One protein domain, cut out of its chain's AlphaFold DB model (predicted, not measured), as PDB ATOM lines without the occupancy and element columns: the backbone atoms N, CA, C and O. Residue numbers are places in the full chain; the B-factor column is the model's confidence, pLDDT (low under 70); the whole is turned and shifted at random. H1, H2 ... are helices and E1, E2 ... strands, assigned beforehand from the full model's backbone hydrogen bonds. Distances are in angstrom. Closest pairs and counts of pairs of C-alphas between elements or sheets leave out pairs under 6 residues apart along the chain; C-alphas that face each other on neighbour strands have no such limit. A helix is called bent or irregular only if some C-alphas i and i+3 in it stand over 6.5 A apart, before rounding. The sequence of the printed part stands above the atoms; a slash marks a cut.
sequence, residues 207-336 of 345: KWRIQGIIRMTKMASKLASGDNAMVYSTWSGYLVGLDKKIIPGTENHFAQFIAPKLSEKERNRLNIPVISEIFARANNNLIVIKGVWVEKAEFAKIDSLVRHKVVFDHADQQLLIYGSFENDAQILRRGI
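AT A GLANCE: This is residues 207 to 336 of the 345 residues of an uncharacterized protein of Candidatus Riflebacteria bacterium HGW-Riflebacteria-2 (UniProt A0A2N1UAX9). A small four-stranded sheet lies in the middle, with the long helix H1 over one face and running along its strands; H3 and H4 extend from this body at one end, and a tail ending in H7 extends at the other. H2, H5 and H6 sit round the sheet and graze it. The printed part has 130 residues, with seven named helices and four named strands in the order H1 E1 H2 H3 H4 H5 E2 H6 E3 E4 H7, of mixed class. The sheet, E1 E2 E3 E4 in order, is mixed; the whole is compact, with a radius of gyration of the C-alphas of 14.7 A and spans of 47 by 36 by 30 A.

IN THESE COORDINATES: Find the sheet in E1, residues 230 to 233, E2, residues 286 to 290 and 12.6 A long, E3, residues 310 to 313, and E4, residues 318 to 321. H1, residues 210 to 223, runs 19.9 A from C-alpha 210 at (-17.291, 22.389, -44.416). Look next for H2, residues 236 to 239, H3, residues 254 to 261 and 12.3 A, H4, residues 264 to 270, H5, residues 275 to 281, and H6, residues 296 to 305 and 14.4 A. H7, residues 329 to 334, ends at C-alpha 334 at (-10.460, 50.079, -41.005). H3 is irregular: C-alphas 257 and 260 are 7.0 A apart.

HOW THE PARTS SIT: Start at E1 and E2, parallel at 15 degrees, where N 289 and O 232 are 2.8 A apart. E2 and E3 are parallel at 8 degrees, with N 290 and O 312 at 2.9 A; E2, H6 and E3 form a strand-helix-strand unit, two parallel neighbour strands with a helix between, its crossover right-handed. E1, H2 to H5 and E2 form another such unit. E3 and E4 are an antiparallel hairpin, with N 320 and O 311 at 2.9 A. H1 and the sheet make two layers, helix on one face, at a height over the sheet of 10.1 A. H1 touches H2 with residues 213 to 217 alone, the closest C-alphas being those of Thr 217 and Tyr 238, 6.0 A. H5 and H6 only just touch, with 3 pairs of C-alphas within 8 A, the closest Phe 279 and Leu 305 at 7.5 A. H3 and H4 are close but not clearly touching, C-alphas 259 and 267 being 6.8 A apart, and neither is on the sheet. H1, H4, H5 and H6 have every O i to N i+4 pair within hydrogen-bond range; H3 has 1 of 4, with 3 of 5 O i to N i+3 pairs, H7 has 0 of 2, with 0 of 3, and H2 is too short for an i+4 pair.

THE WHOLE: The C-alphas of Lys 265 and Arg 334, the two farthest apart, are 47.8 A apart. The printed part has no cut, and H2 to H3 is a long link of 14 residues. Residues 326 to 331, of which 329 to 331 belong to H7, stand free. The mean pLDDT of the printed part is 73.3, and 45 residues are under 70, among them residues 292 to 299 and residues 304 to 336.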
ATOM      1  N   LYS A 207     -13.582  26.897 -50.784       68.06
ATOM      2  CA  LYS A 207     -14.804  27.604 -50.407       68.06
ATOM      3  C   LYS A 207     -15.949  26.635 -50.113       68.06
ATOM      4  O   LYS A 207     -16.851  26.963 -49.349       68.06
ATOM      5  N   TRP A 208     -15.888  25.436 -50.680       72.31
ATOM      6  CA  TRP A 208     -16.891  24.385 -50.532       72.31
ATOM      7  C   TRP A 208     -16.586  23.372 -49.436       72.31
ATOM      8  O   TRP A 208     -17.413  22.508 -49.142       72.31
ATOM      9  N   ARG A 209     -15.428  23.486 -48.782       80.88
ATOM     10  CA  ARG A 209     -15.146  22.704 -47.578       80.88
ATOM     11  C   ARG A 209     -16.101  23.111 -46.460       80.88
ATOM     12  O   ARG A 209     -16.483  24.276 -46.344       80.88
ATOM     13  N   ILE A 210     -16.423  22.162 -45.583       83.81
ATOM     14  CA  ILE A 210     -17.291  22.389 -44.416       83.81
ATOM     15  C   ILE A 210     -16.789  23.582 -43.590       83.81
ATOM     16  O   ILE A 210     -17.582  24.408 -43.152       83.81
ATOM     17  N   GLN A 211     -15.471  23.734 -43.442       85.56
ATOM     18  CA  GLN A 211     -14.869  24.871 -42.747       85.56
ATOM     19  C   GLN A 211     -15.170  26.204 -43.445       85.56
ATOM     20  O   GLN A 211     -15.413  27.194 -42.765       85.56
ATOM     21  N   GLY A 212     -15.180  26.239 -44.782       80.62
ATOM     22  CA  GLY A 212     -15.566  27.419 -45.558       80.62
ATOM     23  C   GLY A 212     -17.022  27.804 -45.316       80.62
ATOM     24  O   GLY A 212     -17.302  28.963 -45.022       80.62
ATOM     25  N   ILE A 213     -17.926  26.821 -45.336       82.88
ATOM     26  CA  ILE A 213     -19.348  27.027 -45.027       82.88
ATOM     27  C   ILE A 213     -19.513  27.543 -43.592       82.88
ATOM     28  O   ILE A 213     -20.135  28.582 -43.411       82.88
ATOM     29  N   ILE A 214     -18.893  26.895 -42.596       85.50
ATOM     30  CA  ILE A 214     -18.946  27.306 -41.179       85.50
ATOM     31  C   ILE A 214     -18.415  28.729 -40.981       85.50
ATOM     32  O   ILE A 214     -18.982  29.500 -40.208       85.50
ATOM     33  N   ARG A 215     -17.306  29.086 -41.642       82.69
ATOM     34  CA  ARG A 215     -16.758  30.448 -41.577       82.69
ATOM     35  C   ARG A 215     -17.763  31.460 -42.111       82.69
ATOM     36  O   ARG A 215     -17.992  32.469 -41.449       82.69
ATOM     37  N   MET A 216     -18.396  31.162 -43.244       79.31
ATOM     38  CA  MET A 216     -19.421  32.027 -43.826       79.31
ATOM     39  C   MET A 216     -20.638  32.183 -42.927       79.31
ATOM     40  O   MET A 216     -21.062  33.312 -42.696       79.31
ATOM     41  N   THR A 217     -21.176  31.093 -42.372       85.06
ATOM     42  CA  THR A 217     -22.319  31.191 -41.456       85.06
ATOM     43  C   THR A 217     -21.976  32.003 -40.222       85.06
ATOM     44  O   THR A 217     -22.725  32.908 -39.875       85.06
ATOM     45  N   LYS A 218     -20.813  31.765 -39.602       85.56
ATOM     46  CA  LYS A 218     -20.360  32.554 -38.444       85.56
ATOM     47  C   LYS A 218     -20.182  34.033 -38.781       85.56
ATOM     48  O   LYS A 218     -20.507  34.885 -37.959       85.56
ATOM     49  N   MET A 219     -19.655  34.346 -39.962       80.75
ATOM     50  CA  MET A 219     -19.478  35.725 -40.411       80.75
ATOM     51  C   MET A 219     -20.833  36.408 -40.639       80.75
ATOM     52  O   MET A 219     -21.060  37.488 -40.097       80.75
ATOM     53  N   ALA A 220     -21.756  35.754 -41.349       81.12
ATOM     54  CA  ALA A 220     -23.113  36.252 -41.558       81.12
ATOM     55  C   ALA A 220     -23.857  36.461 -40.227       81.12
ATOM     56  O   ALA A 220     -24.473  37.504 -40.025       81.12
ATOM     57  N   SER A 221     -23.727  35.524 -39.286       83.81
ATOM     58  CA  SER A 221     -24.261  35.625 -37.924       83.81
ATOM     59  C   SER A 221     -23.736  36.839 -37.159       83.81
ATOM     60  O   SER A 221     -24.518  37.565 -36.549       83.81
ATOM     61  N   LYS A 222     -22.423  37.101 -37.213       82.56
ATOM     62  CA  LYS A 222     -21.822  38.284 -36.573       82.56
ATOM     63  C   LYS A 222     -22.327  39.590 -37.185       82.56
ATOM     64  O   LYS A 222     -22.555  40.559 -36.471       82.56
ATOM     65  N   LEU A 223     -22.492  39.613 -38.505       76.50
ATOM     66  CA  LEU A 223     -22.882  40.818 -39.238       76.50
ATOM     67  C   LEU A 223     -24.390  41.085 -39.158       76.50
ATOM     68  O   LEU A 223     -24.810  42.232 -39.286       76.50
ATOM     69  N   ALA A 224     -25.192  40.070 -38.827       76.25
ATOM     70  CA  ALA A 224     -26.592  40.205 -38.421       76.25
ATOM     71  C   ALA A 224     -26.680  40.778 -37.001       76.25
ATOM     72  O   ALA A 224     -27.064  40.099 -36.045       76.25
ATOM     73  N   SER A 225     -26.290  42.043 -36.859       65.00
ATOM     74  CA  SER A 225     -26.424  42.792 -35.613       65.00
ATOM     75  C   SER A 225     -27.904  43.122 -35.375       65.00
ATOM     76  O   SER A 225     -28.538  43.774 -36.200       65.00
ATOM     77  N   GLY A 226     -28.459  42.636 -34.261       70.25
ATOM     78  CA  GLY A 226     -29.856  42.838 -33.856       70.25
ATOM     79  C   GLY A 226     -30.740  41.585 -33.952       70.25
ATOM     80  O   GLY A 226     -30.655  40.806 -34.900       70.25
ATOM     81  N   ASP A 227     -31.643  41.416 -32.983       75.38
ATOM     82  CA  ASP A 227     -32.533  40.240 -32.843       75.38
ATOM     83  C   ASP A 227     -33.596  40.109 -33.952       75.38
ATOM     84  O   ASP A 227     -34.286  39.088 -34.085       75.38
ATOM     85  N   ASN A 228     -33.724  41.155 -34.768       80.62
ATOM     86  CA  ASN A 228     -34.657  41.239 -35.887       80.62
ATOM     87  C   ASN A 228     -33.976  41.087 -37.252       80.62
ATOM     88  O   ASN A 228     -34.660  41.175 -38.270       80.62
ATOM     89  N   ALA A 229     -32.659  40.860 -37.292       84.56
ATOM     90  CA  ALA A 229     -31.965  40.582 -38.539       84.56
ATOM     91  C   ALA A 229     -32.453  39.256 -39.136       84.56
ATOM     92  O   ALA A 229     -32.461  38.215 -38.470       84.56
ATOM     93  N   MET A 230     -32.858  39.308 -40.404       88.81
ATOM     94  CA  MET A 230     -33.251  38.137 -41.176       88.81
ATOM     95  C   MET A 230     -32.184  37.790 -42.203       88.81
ATOM     96  O   MET A 230     -31.522  38.669 -42.755       88.81
ATOM     97  N   VAL A 231     -32.047  36.501 -42.493       89.31
ATOM     98  CA  VAL A 231     -31.086  35.998 -43.472       89.31
ATOM     99  C   VAL A 231     -31.813  35.352 -44.641       89.31
ATOM    100  O   VAL A 231     -32.716  34.531 -44.473       89.31
ATOM    101  N   TYR A 232     -31.377  35.729 -45.835       89.69
ATOM    102  CA  TYR A 232     -31.690  35.074 -47.090       89.69
ATOM    103  C   TYR A 232     -30.404  34.487 -47.658       89.69
ATOM    104  O   TYR A 232     -29.368  35.149 -47.692       89.69
ATOM    105  N   SER A 233     -30.471  33.245 -48.123       88.00
ATOM    106  CA  SER A 233     -29.356  32.604 -48.805       88.00
ATOM    107  C   SER A 233     -29.821  32.041 -50.132       88.00
ATOM    108  O   SER A 233     -30.847  31.365 -50.204       88.00
ATOM    109  N   THR A 234     -29.030  32.259 -51.174       85.38
ATOM    110  CA  THR A 234     -29.306  31.675 -52.490       85.38
ATOM    111  C   THR A 234     -28.924  30.193 -52.572       85.38
ATOM    112  O   THR A 234     -29.278  29.508 -53.527       85.38
ATOM    113  N   TRP A 235     -28.237  29.665 -51.554       85.88
ATOM    114  CA  TRP A 235     -28.020  28.232 -51.369       85.88
ATOM    115  C   TRP A 235     -28.352  27.824 -49.935       85.88
ATOM    116  O   TRP A 235     -27.789  28.343 -48.969       85.88
ATOM    117  N   SER A 236     -29.245  26.850 -49.785       86.56
ATOM    118  CA  SER A 236     -29.764  26.428 -48.477       86.56
ATOM    119  C   SER A 236     -28.692  25.868 -47.533       86.56
ATOM    120  O   SER A 236     -28.895  25.842 -46.325       86.56
ATOM    121  N   GLY A 237     -27.532  25.450 -48.052       85.44
ATOM    122  CA  GLY A 237     -26.424  24.962 -47.228       85.44
ATOM    123  C   GLY A 237     -25.837  26.015 -46.279       85.44
ATOM    124  O   GLY A 237     -25.434  25.657 -45.177       85.44
ATOM    125  N   TYR A 238     -25.870  27.308 -46.631       85.19
ATOM    126  CA  TYR A 238     -25.437  28.385 -45.720       85.19
ATOM    127  C   TYR A 238     -26.448  28.710 -44.622       85.19
ATOM    128  O   TYR A 238     -26.191  29.565 -43.786       85.19
ATOM    129  N   LEU A 239     -27.617  28.073 -44.616       88.38
ATOM    130  CA  LEU A 239     -28.571  28.231 -43.521       88.38
ATOM    131  C   LEU A 239     -28.240  27.278 -42.361       88.38
ATOM    132  O   LEU A 239     -28.696  27.473 -41.238       88.38
ATOM    133  N   VAL A 240     -27.417  26.252 -42.611       85.50
ATOM    134  CA  VAL A 240     -27.030  25.257 -41.608       85.50
ATOM    135  C   VAL A 240     -26.009  25.853 -40.640       85.50
ATOM    136  O   VAL A 240     -24.906  26.229 -41.033       85.50
ATOM    137  N   GLY A 241     -26.362  25.893 -39.353       82.50
ATOM    138  CA  GLY A 241     -25.507  26.445 -38.295       82.50
ATOM    139  C   GLY A 241     -25.573  27.968 -38.162       82.50
ATOM    140  O   GLY A 241     -24.771  28.542 -37.430       82.50
ATOM    141  N   LEU A 242     -26.507  28.614 -38.863       87.06
ATOM    142  CA  LEU A 242     -26.831  30.020 -38.676       87.06
ATOM    143  C   LEU A 242     -27.649  30.199 -37.383       87.06
ATOM    144  O   LEU A 242     -28.615  29.474 -37.156       87.06
ATOM    145  N   ASP A 243     -27.295  31.184 -36.558       87.12
ATOM    146  CA  ASP A 243     -27.979  31.519 -35.291       87.12
ATOM    147  C   ASP A 243     -29.017  32.655 -35.433       87.12
ATOM    148  O   ASP A 243     -29.425  33.276 -34.451       87.12
ATOM    149  N   LYS A 244     -29.444  32.942 -36.667       88.25
ATOM    150  CA  LYS A 244     -30.354  34.046 -37.012       88.25
ATOM    151  C   LYS A 244     -31.636  33.546 -37.654       88.25
ATOM    152  O   LYS A 244     -31.700  32.441 -38.190       88.25
ATOM    153  N   LYS A 245     -32.664  34.399 -37.632       90.94
ATOM    154  CA  LYS A 245     -33.947  34.119 -38.281       90.94
ATOM    155  C   LYS A 245     -33.747  34.042 -39.793       90.94
ATOM    156  O   LYS A 245     -33.192  34.948 -40.406       90.94
ATOM    157  N   ILE A 246     -34.225  32.964 -40.393       91.50
ATOM    158  CA  ILE A 246     -34.262  32.786 -41.845       91.50
ATOM    159  C   ILE A 246     -35.579  33.379 -42.343       91.50
ATOM    160  O   ILE A 246     -36.592  33.286 -41.648       91.50
ATOM    161  N   ILE A 247     -35.591  33.985 -43.533       90.56
ATOM    162  CA  ILE A 247     -36.855  34.424 -44.133       90.56
ATOM    163  C   ILE A 247     -37.726  33.192 -44.431       90.56
ATOM    164  O   ILE A 247     -37.309  32.352 -45.236       90.56
ATOM    165  N   PRO A 248     -38.943  33.090 -43.862       89.56
ATOM    166  CA  PRO A 248     -39.803  31.934 -44.088       89.56
ATOM    167  C   PRO A 248     -40.121  31.735 -45.571       89.56
ATOM    168  O   PRO A 248     -40.482  32.692 -46.265       89.56
ATOM    169  N   GLY A 249     -40.033  30.491 -46.041       88.69
ATOM    170  CA  GLY A 249     -40.248  30.123 -47.445       88.69
ATOM    171  C   GLY A 249     -38.989  30.203 -48.317       88.69
ATOM    172  O   GLY A 249     -39.061  29.962 -49.522       88.69
ATOM    173  N   THR A 250     -37.833  30.543 -47.735       89.69
ATOM    174  CA  THR A 250     -36.536  30.614 -48.438       89.69
ATOM    175  C   THR A 250     -35.565  29.499 -48.042       89.69
ATOM    176  O   THR A 250     -34.437  29.448 -48.524       89.69
ATOM    177  N   GLU A 251     -36.011  28.554 -47.213       89.25
ATOM    178  CA  GLU A 251     -35.217  27.421 -46.729       89.25
ATOM    179  C   GLU A 251     -34.811  26.481 -47.870       89.25
ATOM    180  O   GLU A 251     -33.779  25.812 -47.806       89.25
ATOM    181  N   ASN A 252     -35.617  26.441 -48.933       87.06
ATOM    182  CA  ASN A 252     -35.333  25.706 -50.152       87.06
ATOM    183  C   ASN A 252     -35.044  26.673 -51.304       87.06
ATOM    184  O   ASN A 252     -35.963  27.228 -51.906       87.06
ATOM    185  N   HIS A 253     -33.768  26.809 -51.666       84.31
ATOM    186  CA  HIS A 253     -33.347  27.659 -52.782       84.31
ATOM    187  C   HIS A 253     -34.030  27.294 -54.112       84.31
ATOM    188  O   HIS A 253     -34.271  28.167 -54.943       84.31
ATOM    189  N   PHE A 254     -34.441  26.033 -54.294       84.00
ATOM    190  CA  PHE A 254     -35.145  25.614 -55.499       84.00
ATOM    191  C   PHE A 254     -36.526  26.254 -55.683       84.00
ATOM    192  O   PHE A 254     -37.023  26.309 -56.808       84.00
ATOM    193  N   ALA A 255     -37.146  26.735 -54.601       86.56
ATOM    194  CA  ALA A 255     -38.445  27.392 -54.658       86.56
ATOM    195  C   ALA A 255     -38.386  28.685 -55.491       86.56
ATOM    196  O   ALA A 255     -39.340  29.010 -56.192       86.56
ATOM    197  N   GLN A 256     -37.238  29.374 -55.501       86.25
ATOM    198  CA  GLN A 256     -37.053  30.607 -56.272       86.25
ATOM    199  C   GLN A 256     -37.061  30.367 -57.786       86.25
ATOM    200  O   GLN A 256     -37.610  31.185 -58.521       86.25
ATOM    201  N   PHE A 257     -36.556  29.222 -58.259       84.19
ATOM    202  CA  PHE A 257     -36.580  28.883 -59.689       84.19
ATOM    203  C   PHE A 257     -37.990  28.617 -60.219       84.19
ATOM    204  O   PHE A 257     -38.251  28.808 -61.406       84.19
ATOM    205  N   ILE A 258     -38.900  28.157 -59.357       89.19
ATOM    206  CA  ILE A 258     -40.272  27.819 -59.752       89.19
ATOM    207  C   ILE A 258     -41.284  28.903 -59.379       89.19
ATOM    208  O   ILE A 258     -42.365  28.923 -59.955       89.19
ATOM    209  N   ALA A 259     -40.939  29.845 -58.495       91.62
ATOM    210  CA  ALA A 259     -41.827  30.938 -58.094       91.62
ATOM    211  C   ALA A 259     -42.401  31.741 -59.286       91.62
ATOM    212  O   ALA A 259     -43.594  32.054 -59.256       91.62
ATOM    213  N   PRO A 260     -41.641  32.033 -60.367       89.88
ATOM    214  CA  PRO A 260     -42.184  32.710 -61.548       89.88
ATOM    215  C   PRO A 260     -43.206  31.882 -62.339       89.88
ATOM    216  O   PRO A 260     -43.985  32.454 -63.091       89.88
ATOM    217  N   LYS A 261     -43.199  30.551 -62.187       91.56
ATOM    218  CA  LYS A 261     -44.128  29.628 -62.860       91.56
ATOM    219  C   LYS A 261     -45.451  29.464 -62.107       91.56
ATOM    220  O   LYS A 261     -46.364  28.838 -62.629       91.56
ATOM    221  N   LEU A 262     -45.542  29.996 -60.890       93.50
ATOM    222  CA  LEU A 262     -46.718  29.905 -60.032       93.50
ATOM    223  C   LEU A 262     -47.516  31.207 -60.060       93.50
ATOM    224  O   LEU A 262     -46.945  32.304 -60.043       93.50
ATOM    225  N   SER A 263     -48.842  31.088 -60.015       95.06
ATOM    226  CA  SER A 263     -49.721  32.224 -59.742       95.06
ATOM    227  C   SER A 263     -49.493  32.766 -58.327       95.06
ATOM    228  O   SER A 263     -49.021  32.063 -57.432       95.06
ATOM    229  N   GLU A 264     -49.868  34.023 -58.086       94.88
ATOM    230  CA  GLU A 264     -49.770  34.632 -56.753       94.88
ATOM    231  C   GLU A 264     -50.550  33.835 -55.695       94.88
ATOM    232  O   GLU A 264     -50.060  33.602 -54.591       94.88
ATOM    233  N   LYS A 265     -51.734  33.324 -56.057       95.06
ATOM    234  CA  LYS A 265     -52.553  32.479 -55.181       95.06
ATOM    235  C   LYS A 265     -51.819  31.197 -54.777       95.06
ATOM    236  O   LYS A 265     -51.840  30.828 -53.604       95.06
ATOM    237  N   GLU A 266     -51.167  30.522 -55.722       94.81
ATOM    238  CA  GLU A 266     -50.390  29.307 -55.446       94.81
ATOM    239  C   GLU A 266     -49.154  29.605 -54.602       94.81
ATOM    240  O   GLU A 266     -48.895  28.887 -53.637       94.81
ATOM    241  N   ARG A 267     -48.433  30.690 -54.907       94.38
ATOM    242  CA  ARG A 267     -47.292  31.145 -54.103       94.38
ATOM    243  C   ARG A 267     -47.686  31.422 -52.658       94.38
ATOM    244  O   ARG A 267     -46.997  30.963 -51.751       94.38
ATOM    245  N   ASN A 268     -48.806  32.107 -52.438       92.69
ATOM    246  CA  ASN A 268     -49.312  32.400 -51.099       92.69
ATOM    247  C   ASN A 268     -49.721  31.124 -50.356       92.69
ATOM    248  O   ASN A 268     -49.319  30.934 -49.210       92.69
ATOM    249  N   ARG A 269     -50.439  30.211 -51.024       93.19
ATOM    250  CA  ARG A 269     -50.825  28.903 -50.467       93.19
ATOM    251  C   ARG A 269     -49.604  28.080 -50.039       93.19
ATOM    252  O   ARG A 269     -49.575  27.529 -48.944       93.19
ATOM    253  N   LEU A 270     -48.570  28.039 -50.876       92.88
ATOM    254  CA  LEU A 270     -47.359  27.246 -50.645       92.88
ATOM    255  C   LEU A 270     -46.285  27.982 -49.824       92.88
ATOM    256  O   LEU A 270     -45.267  27.385 -49.485       92.88
ATOM    257  N   ASN A 271     -46.505  29.260 -49.491       92.38
ATOM    258  CA  ASN A 271     -45.516  30.176 -48.914       92.38
ATOM    259  C   ASN A 271     -44.185  30.192 -49.689       92.38
ATOM    260  O   ASN A 271     -43.108  30.052 -49.113       92.38
ATOM    261  N   ILE A 272     -44.273  30.366 -51.006       93.38
ATOM    262  CA  ILE A 272     -43.118  30.476 -51.900       93.38
ATOM    263  C   ILE A 272     -43.006  31.931 -52.351       93.38
ATOM    264  O   ILE A 272     -43.672  32.312 -53.315       93.38
ATOM    265  N   PRO A 273     -42.211  32.769 -51.664       91.94
ATOM    266  CA  PRO A 273     -42.106  34.171 -52.025       91.94
ATOM    267  C   PRO A 273     -41.266  34.359 -53.290       91.94
ATOM    268  O   PRO A 273     -40.288  33.638 -53.496       91.94
ATOM    269  N   VAL A 274     -41.582  35.365 -54.105       90.75
ATOM    270  CA  VAL A 274     -40.624  35.869 -55.109       90.75
ATOM    271  C   VAL A 274     -39.592  36.792 -54.457       90.75
ATOM    272  O   VAL A 274     -39.835  37.361 -53.394       90.75
ATOM    273  N   ILE A 275     -38.451  37.014 -55.120       86.25
ATOM    274  CA  ILE A 275     -37.365  37.874 -54.611       86.25
ATOM    275  C   ILE A 275     -37.863  39.242 -54.103       86.25
ATOM    276  O   ILE A 275     -37.459  39.675 -53.030       86.25
ATOM    277  N   SER A 276     -38.770  39.925 -54.806       85.62
ATOM    278  CA  SER A 276     -39.298  41.220 -54.342       85.62
ATOM    279  C   SER A 276     -40.048  41.116 -53.007       85.62
ATOM    280  O   SER A 276     -39.879  41.968 -52.137       85.62
ATOM    281  N   GLU A 277     -40.824  40.048 -52.805       89.69
ATOM    282  CA  GLU A 277     -41.559  39.783 -51.563       89.69
ATOM    283  C   GLU A 277     -40.604  39.433 -50.412       89.69
ATOM    284  O   GLU A 277     -40.796  39.903 -49.293       89.69
ATOM    285  N   ILE A 278     -39.532  38.672 -50.679       88.69
ATOM    286  CA  ILE A 278     -38.461  38.394 -49.702       88.69
ATOM    287  C   ILE A 278     -37.877  39.709 -49.179       88.69
ATOM    288  O   ILE A 278     -37.720  39.908 -47.974       88.69
ATOM    289  N   PHE A 279     -37.572  40.631 -50.090       84.88
ATOM    290  CA  PHE A 279     -36.952  41.901 -49.739       84.88
ATOM    291  C   PHE A 279     -37.886  42.825 -48.961       84.88
ATOM    292  O   PHE A 279     -37.393  43.531 -48.076       84.88
ATOM    293  N   ALA A 280     -39.187  42.784 -49.264       85.38
ATOM    294  CA  ALA A 280     -40.223  43.506 -48.535       85.38
ATOM    295  C   ALA A 280     -40.418  42.958 -47.110       85.38
ATOM    296  O   ALA A 280     -40.506  43.736 -46.168       85.38
ATOM    297  N   ARG A 281     -40.399  41.628 -46.920       86.50
ATOM    298  CA  ARG A 281     -40.567  40.983 -45.599       86.50
ATOM    299  C   ARG A 281     -39.497  41.379 -44.579       86.50
ATOM    300  O   ARG A 281     -39.755  41.359 -43.381       86.50
ATOM    301  N   ALA A 282     -38.299  41.720 -45.043       80.75
ATOM    302  CA  ALA A 282     -37.151  41.936 -44.173       80.75
ATOM    303  C   ALA A 282     -36.996  43.373 -43.631       80.75
ATOM    304  O   ALA A 282     -36.022  43.614 -42.925       80.75
ATOM    305  N   ASN A 283     -37.899  44.316 -43.965       69.00
ATOM    306  CA  ASN A 283     -37.978  45.679 -43.397       69.00
ATOM    307  C   ASN A 283     -36.604  46.315 -43.062       69.00
ATOM    308  O   ASN A 283     -36.354  46.735 -41.937       69.00
ATOM    309  N   ASN A 284     -35.707  46.352 -44.054       69.00
ATOM    310  CA  ASN A 284     -34.329  46.885 -44.023       69.00
ATOM    311  C   ASN A 284     -33.250  46.082 -43.264       69.00
ATOM    312  O   ASN A 284     -32.077  46.254 -43.576       69.00
ATOM    313  N   ASN A 285     -33.594  45.126 -42.398       78.81
ATOM    314  CA  ASN A 285     -32.621  44.293 -41.672       78.81
ATOM    315  C   ASN A 285     -32.434  42.922 -42.336       78.81
ATOM    316  O   ASN A 285     -32.735  41.878 -41.756       78.81
ATOM    317  N   LEU A 286     -31.952  42.935 -43.581       84.56
ATOM    318  CA  LEU A 286     -31.705  41.728 -44.368       84.56
ATOM    319  C   LEU A 286     -30.215  41.503 -44.594       84.56
ATOM    320  O   LEU A 286     -29.524  42.383 -45.103       84.56
ATOM    321  N   ILE A 287     -29.767  40.280 -44.339       85.81
ATOM    322  CA  ILE A 287     -28.486  39.776 -44.825       85.81
ATOM    323  C   ILE A 287     -28.721  38.828 -45.983       85.81
ATOM    324  O   ILE A 287     -29.509  37.888 -45.877       85.81
ATOM    325  N   VAL A 288     -28.005  39.066 -47.077       85.38
ATOM    326  CA  VAL A 288     -28.030  38.199 -48.251       85.38
ATOM    327  C   VAL A 288     -26.707  37.453 -48.357       85.38
ATOM    328  O   VAL A 288     -25.652  38.062 -48.529       85.38
ATOM    329  N   ILE A 289     -26.769  36.124 -48.285       84.12
ATOM    330  CA  ILE A 289     -25.638  35.239 -48.559       84.12
ATOM    331  C   ILE A 289     -25.754  34.760 -50.007       84.12
ATOM    332  O   ILE A 289     -26.664  34.002 -50.357       84.12
ATOM    333  N   LYS A 290     -24.829  35.202 -50.859       78.56
ATOM    334  CA  LYS A 290     -24.734  34.749 -52.245       78.56
ATOM    335  C   LYS A 290     -23.895  33.480 -52.323       78.56
ATOM    336  O   LYS A 290     -22.690  33.481 -52.075       78.56
ATOM    337  N   GLY A 291     -24.549  32.386 -52.681       70.56
ATOM    338  CA  GLY A 291     -23.909  31.134 -53.048       70.56
ATOM    339  C   GLY A 291     -23.406  31.108 -54.485       70.56
ATOM    340  O   GLY A 291     -23.939  31.773 -55.363       70.56
ATOM    341  N   VAL A 292     -22.413  30.255 -54.723       63.81
ATOM    342  CA  VAL A 292     -21.643  30.144 -55.981       63.81
ATOM    343  C   VAL A 292     -22.452  29.564 -57.159       63.81
ATOM    344  O   VAL A 292     -21.975  29.536 -58.286       63.81
ATOM    345  N   TRP A 293     -23.677  29.080 -56.918       61.75
ATOM    346  CA  TRP A 293     -24.521  28.405 -57.922       61.75
ATOM    347  C   TRP A 293     -25.537  29.304 -58.621       61.75
ATOM    348  O   TRP A 293     -26.333  28.817 -59.419       61.75
ATOM    349  N   VAL A 294     -25.553  30.590 -58.297       63.12
ATOM    350  CA  VAL A 294     -26.545  31.515 -58.839       63.12
ATOM    351  C   VAL A 294     -26.056  32.074 -60.163       63.12
ATOM    352  O   VAL A 294     -24.899  32.472 -60.302       63.12
ATOM    353  N   GLU A 295     -26.946  32.113 -61.148       62.19
ATOM    354  CA  GLU A 295     -26.632  32.712 -62.436       62.19
ATOM    355  C   GLU A 295     -26.378  34.218 -62.293       62.19
ATOM    356  O   GLU A 295     -27.038  34.918 -61.521       62.19
ATOM    357  N   LYS A 296     -25.465  34.761 -63.107       65.12
ATOM    358  CA  LYS A 296     -25.135  36.200 -63.101       65.12
ATOM    359  C   LYS A 296     -26.365  37.107 -63.247       65.12
ATOM    360  O   LYS A 296     -26.392  38.190 -62.670       65.12
ATOM    361  N   ALA A 297     -27.384  36.672 -63.989       66.19
ATOM    362  CA  ALA A 297     -28.627  37.423 -64.162       66.19
ATOM    363  C   ALA A 297     -29.452  37.514 -62.864       66.19
ATOM    364  O   ALA A 297     -30.008  38.566 -62.546       66.19
ATOM    365  N   GLU A 298     -29.499  36.434 -62.085       66.00
ATOM    366  CA  GLU A 298     -30.169  36.413 -60.787       66.00
ATOM    367  C   GLU A 298     -29.389  37.248 -59.758       66.00
ATOM    368  O   GLU A 298     -29.999  37.993 -58.988       66.00
ATOM    369  N   PHE A 299     -28.051  37.259 -59.834       69.19
ATOM    370  CA  PHE A 299     -27.238  38.206 -59.066       69.19
ATOM    371  C   PHE A 299     -27.529  39.661 -59.413       69.19
ATOM    372  O   PHE A 299     -27.759  40.443 -58.498       69.19
ATOM    373  N   ALA A 300     -27.603  40.021 -60.695       71.12
ATOM    374  CA  ALA A 300     -27.919  41.390 -61.103       71.12
ATOM    375  C   ALA A 300     -29.289  41.848 -60.569       71.12
ATOM    376  O   ALA A 300     -29.449  42.991 -60.134       71.12
ATOM    377  N   LYS A 301     -30.275  40.940 -60.536       72.19
ATOM    378  CA  LYS A 301     -31.587  41.207 -59.939       72.19
ATOM    379  C   LYS A 301     -31.487  41.423 -58.431       72.19
ATOM    380  O   LYS A 301     -32.048  42.400 -57.938       72.19
ATOM    381  N   ILE A 302     -30.770  40.558 -57.714       71.75
ATOM    382  CA  ILE A 302     -30.505  40.724 -56.279       71.75
ATOM    383  C   ILE A 302     -29.814  42.073 -56.041       71.75
ATOM    384  O   ILE A 302     -30.338  42.891 -55.295       71.75
ATOM    385  N   ASP A 303     -28.726  42.371 -56.745       71.25
ATOM    386  CA  ASP A 303     -27.954  43.609 -56.583       71.25
ATOM    387  C   ASP A 303     -28.790  44.867 -56.838       71.25
ATOM    388  O   ASP A 303     -28.705  45.834 -56.082       71.25
ATOM    389  N   SER A 304     -29.693  44.834 -57.824       69.31
ATOM    390  CA  SER A 304     -30.607  45.951 -58.095       69.31
ATOM    391  C   SER A 304     -31.577  46.261 -56.941       69.31
ATOM    392  O   SER A 304     -32.022  47.407 -56.804       69.31
ATOM    393  N   LEU A 305     -31.879  45.257 -56.106       67.31
ATOM    394  CA  LEU A 305     -32.816  45.312 -54.978       67.31
ATOM    395  C   LEU A 305     -32.112  45.514 -53.623       67.31
ATOM    396  O   LEU A 305     -32.758  45.885 -52.642       67.31
ATOM    397  N   VAL A 306     -30.793  45.303 -53.553       64.94
ATOM    398  CA  VAL A 306     -29.964  45.427 -52.339       64.94
ATOM    399  C   VAL A 306     -29.374  46.845 -52.182       64.94
ATOM    400  O   VAL A 306     -28.331  47.032 -51.571       64.94
ATOM    401  N   ARG A 307     -30.022  47.913 -52.663       52.81
ATOM    402  CA  ARG A 307     -29.408  49.261 -52.586       52.81
ATOM    403  C   ARG A 307     -28.993  49.694 -51.161       52.81
ATOM    404  O   ARG A 307     -28.123  50.554 -51.057       52.81
ATOM    405  N   HIS A 308     -29.549  49.100 -50.092       48.56
ATOM    406  CA  HIS A 308     -29.260  49.407 -48.676       48.56
ATOM    407  C   HIS A 308     -29.095  48.158 -47.762       48.56
ATOM    408  O   HIS A 308     -29.590  48.166 -46.637       48.56
ATOM    409  N   LYS A 309     -28.505  47.039 -48.225       56.81
ATOM    410  CA  LYS A 309     -28.385  45.799 -47.415       56.81
ATOM    411  C   LYS A 309     -26.992  45.150 -47.503       56.81
ATOM    412  O   LYS A 309     -26.256  45.338 -48.469       56.81
ATOM    413  N   VAL A 310     -26.621  44.362 -46.489       55.22
ATOM    414  CA  VAL A 310     -25.318  43.673 -46.437       55.22
ATOM    415  C   VAL A 310     -25.353  42.423 -47.320       55.22
ATOM    416  O   VAL A 310     -26.153  41.512 -47.085       55.22
ATOM    417  N   VAL A 311     -24.474  42.372 -48.324       57.22
ATOM    418  CA  VAL A 311     -24.312  41.228 -49.230       57.22
ATOM    419  C   VAL A 311     -22.969  40.572 -48.973       57.22
ATOM    420  O   VAL A 311     -21.930  41.224 -48.919       57.22
ATOM    421  N   PHE A 312     -22.978  39.252 -48.872       55.66
ATOM    422  CA  PHE A 312     -21.753  38.465 -48.872       55.66
ATOM    423  C   PHE A 312     -21.646  37.724 -50.178       55.66
ATOM    424  O   PHE A 312     -22.524  36.912 -50.475       55.66
ATOM    425  N   ASP A 313     -20.567  37.968 -50.916       56.53
ATOM    426  CA  ASP A 313     -20.240  37.175 -52.087       56.53
ATOM    427  C   ASP A 313     -19.227  36.085 -51.728       56.53
ATOM    428  O   ASP A 313     -18.047  36.347 -51.470       56.53
ATOM    429  N   HIS A 314     -19.685  34.831 -51.701       52.12
ATOM    430  CA  HIS A 314     -18.795  33.699 -51.453       52.12
ATOM    431  C   HIS A 314     -17.820  33.468 -52.612       52.12
ATOM    432  O   HIS A 314     -16.680  33.052 -52.384       52.12
ATOM    433  N   ALA A 315     -18.234  33.756 -53.850       52.16
ATOM    434  CA  ALA A 315     -17.419  33.535 -55.043       52.16
ATOM    435  C   ALA A 315     -16.159  34.410 -55.052       52.16
ATOM    436  O   ALA A 315     -15.132  33.949 -55.549       52.16
ATOM    437  N   ASP A 316     -16.176  35.542 -54.343       50.97
ATOM    438  CA  ASP A 316     -15.037  36.464 -54.230       50.97
ATOM    439  C   ASP A 316     -14.454  36.577 -52.810       50.97
ATOM    440  O   ASP A 316     -13.422  37.213 -52.629       50.97
ATOM    441  N   GLN A 317     -15.059  35.936 -51.794       47.72
ATOM    442  CA  GLN A 317     -14.746  36.191 -50.369       47.72
ATOM    443  C   GLN A 317     -14.790  37.685 -50.002       47.72
ATOM    444  O   GLN A 317     -14.189  38.121 -49.021       47.72
ATOM    445  N   GLN A 318     -15.524  38.478 -50.780       46.22
ATOM    446  CA  GLN A 318     -15.691  39.894 -50.527       46.22
ATOM    447  C   GLN A 318     -17.004  40.113 -49.787       46.22
ATOM    448  O   GLN A 318     -18.091  39.717 -50.214       46.22
ATOM    449  N   LEU A 319     -16.879  40.773 -48.642       45.28
ATOM    450  CA  LEU A 319     -17.990  41.442 -47.997       45.28
ATOM    451  C   LEU A 319     -18.364  42.647 -48.874       45.28
ATOM    452  O   LEU A 319     -17.668  43.660 -48.870       45.28
ATOM    453  N   LEU A 320     -19.456  42.537 -49.626       47.50
ATOM    454  CA  LEU A 320     -20.033  43.647 -50.378       47.50
ATOM    455  C   LEU A 320     -21.127  44.286 -49.516       47.50
ATOM    456  O   LEU A 320     -22.312  43.970 -49.609       47.50
ATOM    457  N   ILE A 321     -20.733  45.190 -48.623       44.66
ATOM    458  CA  ILE A 321     -21.708  46.023 -47.911       44.66
ATOM    459  C   ILE A 321     -22.244  47.058 -48.896       44.66
ATOM    460  O   ILE A 321     -21.538  48.000 -49.252       44.66
ATOM    461  N   TYR A 322     -23.502  46.917 -49.305       41.47
ATOM    462  CA  TYR A 322     -24.216  47.979 -49.999       41.47
ATOM    463  C   TYR A 322     -24.976  48.798 -48.955       41.47
ATOM    464  O   TYR A 322     -26.048  48.413 -48.500       41.47
ATOM    465  N   GLY A 323     -24.409  49.926 -48.534       29.84
ATOM    466  CA  GLY A 323     -25.078  50.830 -47.603       29.84
ATOM    467  C   GLY A 323     -24.462  52.221 -47.607       29.84
ATOM    468  O   GLY A 323     -23.260  52.371 -47.395       29.84
ATOM    469  N   SER A 324     -25.302  53.237 -47.810       29.84
ATOM    470  CA  SER A 324     -25.029  54.584 -47.313       29.84
ATOM    471  C   SER A 324     -25.097  54.522 -45.785       29.84
ATOM    472  O   SER A 324     -26.169  54.612 -45.194       29.84
ATOM    473  N   PHE A 325     -23.957  54.282 -45.143       32.81
ATOM    474  CA  PHE A 325     -23.769  54.658 -43.749       32.81
ATOM    475  C   PHE A 325     -23.181  56.063 -43.774       32.81
ATOM    476  O   PHE A 325     -21.961  56.218 -43.764       32.81
ATOM    477  N   GLU A 326     -24.041  57.078 -43.852       31.98
ATOM    478  CA  GLU A 326     -23.627  58.490 -43.893       31.98
ATOM    479  C   GLU A 326     -22.764  58.908 -42.686       31.98
ATOM    480  O   GLU A 326     -22.116  59.942 -42.761       31.98
ATOM    481  N   ASN A 327     -22.651  58.082 -41.631       32.59
ATOM    482  CA  ASN A 327     -21.775  58.353 -40.483       32.59
ATOM    483  C   ASN A 327     -20.802  57.229 -40.056       32.59
ATOM    484  O   ASN A 327     -19.918  57.512 -39.256       32.59
ATOM    485  N   ASP A 328     -20.858  56.007 -40.612       34.22
ATOM    486  CA  ASP A 328     -20.011  54.875 -40.150       34.22
ATOM    487  C   ASP A 328     -19.101  54.262 -41.233       34.22
ATOM    488  O   ASP A 328     -18.384  53.284 -40.995       34.22
ATOM    489  N   ALA A 329     -19.047  54.863 -42.427       31.17
ATOM    490  CA  ALA A 329     -18.204  54.389 -43.531       31.17
ATOM    491  C   ALA A 329     -16.688  54.358 -43.208       31.17
ATOM    492  O   ALA A 329     -15.923  53.689 -43.908       31.17
ATOM    493  N   GLN A 330     -16.234  55.018 -42.134       31.56
ATOM    494  CA  GLN A 330     -14.844  54.928 -41.668       31.56
ATOM    495  C   GLN A 330     -14.532  53.658 -40.856       31.56
ATOM    496  O   GLN A 330     -13.364  53.271 -40.787       31.56
ATOM    497  N   ILE A 331     -15.530  52.962 -40.299       36.12
ATOM    498  CA  ILE A 331     -15.292  51.803 -39.418       36.12
ATOM    499  C   ILE A 331     -15.044  50.516 -40.225       36.12
ATOM    500  O   ILE A 331     -14.210  49.698 -39.840       36.12
ATOM    501  N   LEU A 332     -15.650  50.349 -41.405       36.97
ATOM    502  CA  LEU A 332     -15.548  49.090 -42.167       36.97
ATOM    503  C   LEU A 332     -14.421  49.037 -43.209       36.97
ATOM    504  O   LEU A 332     -14.015  47.942 -43.591       36.97
ATOM    505  N   ARG A 333     -13.825  50.177 -43.593       33.06
ATOM    506  CA  ARG A 333     -12.517  50.167 -44.282       33.06
ATOM    507  C   ARG A 333     -11.337  49.990 -43.322       33.06
ATOM    508  O   ARG A 333     -10.300  49.506 -43.758       33.06
ATOM    509  N   ARG A 334     -11.489  50.325 -42.033       31.64
ATOM    510  CA  ARG A 334     -10.460  50.079 -41.005       31.64
ATOM    511  C   ARG A 334     -10.573  48.704 -40.333       31.64
ATOM    512  O   ARG A 334      -9.556  48.168 -39.927       31.64
ATOM    513  N   GLY A 335     -11.756  48.085 -40.290       30.75
ATOM    514  CA  GLY A 335     -11.959  46.779 -39.638       30.75
ATOM    515  C   GLY A 335     -11.597  45.525 -40.451       30.75
ATOM    516  O   GLY A 335     -11.577  44.435 -39.886       30.75
ATOM    517  N   ILE A 336     -11.320  45.644 -41.755       40.78
ATOM    518  CA  ILE A 336     -10.922  44.502 -42.613       40.78
ATOM    519  C   ILE A 336      -9.418  44.544 -42.939       40.78
ATOM    520  O   ILE A 336      -8.858  43.548 -43.381       40.78
TER     521      ILE A 336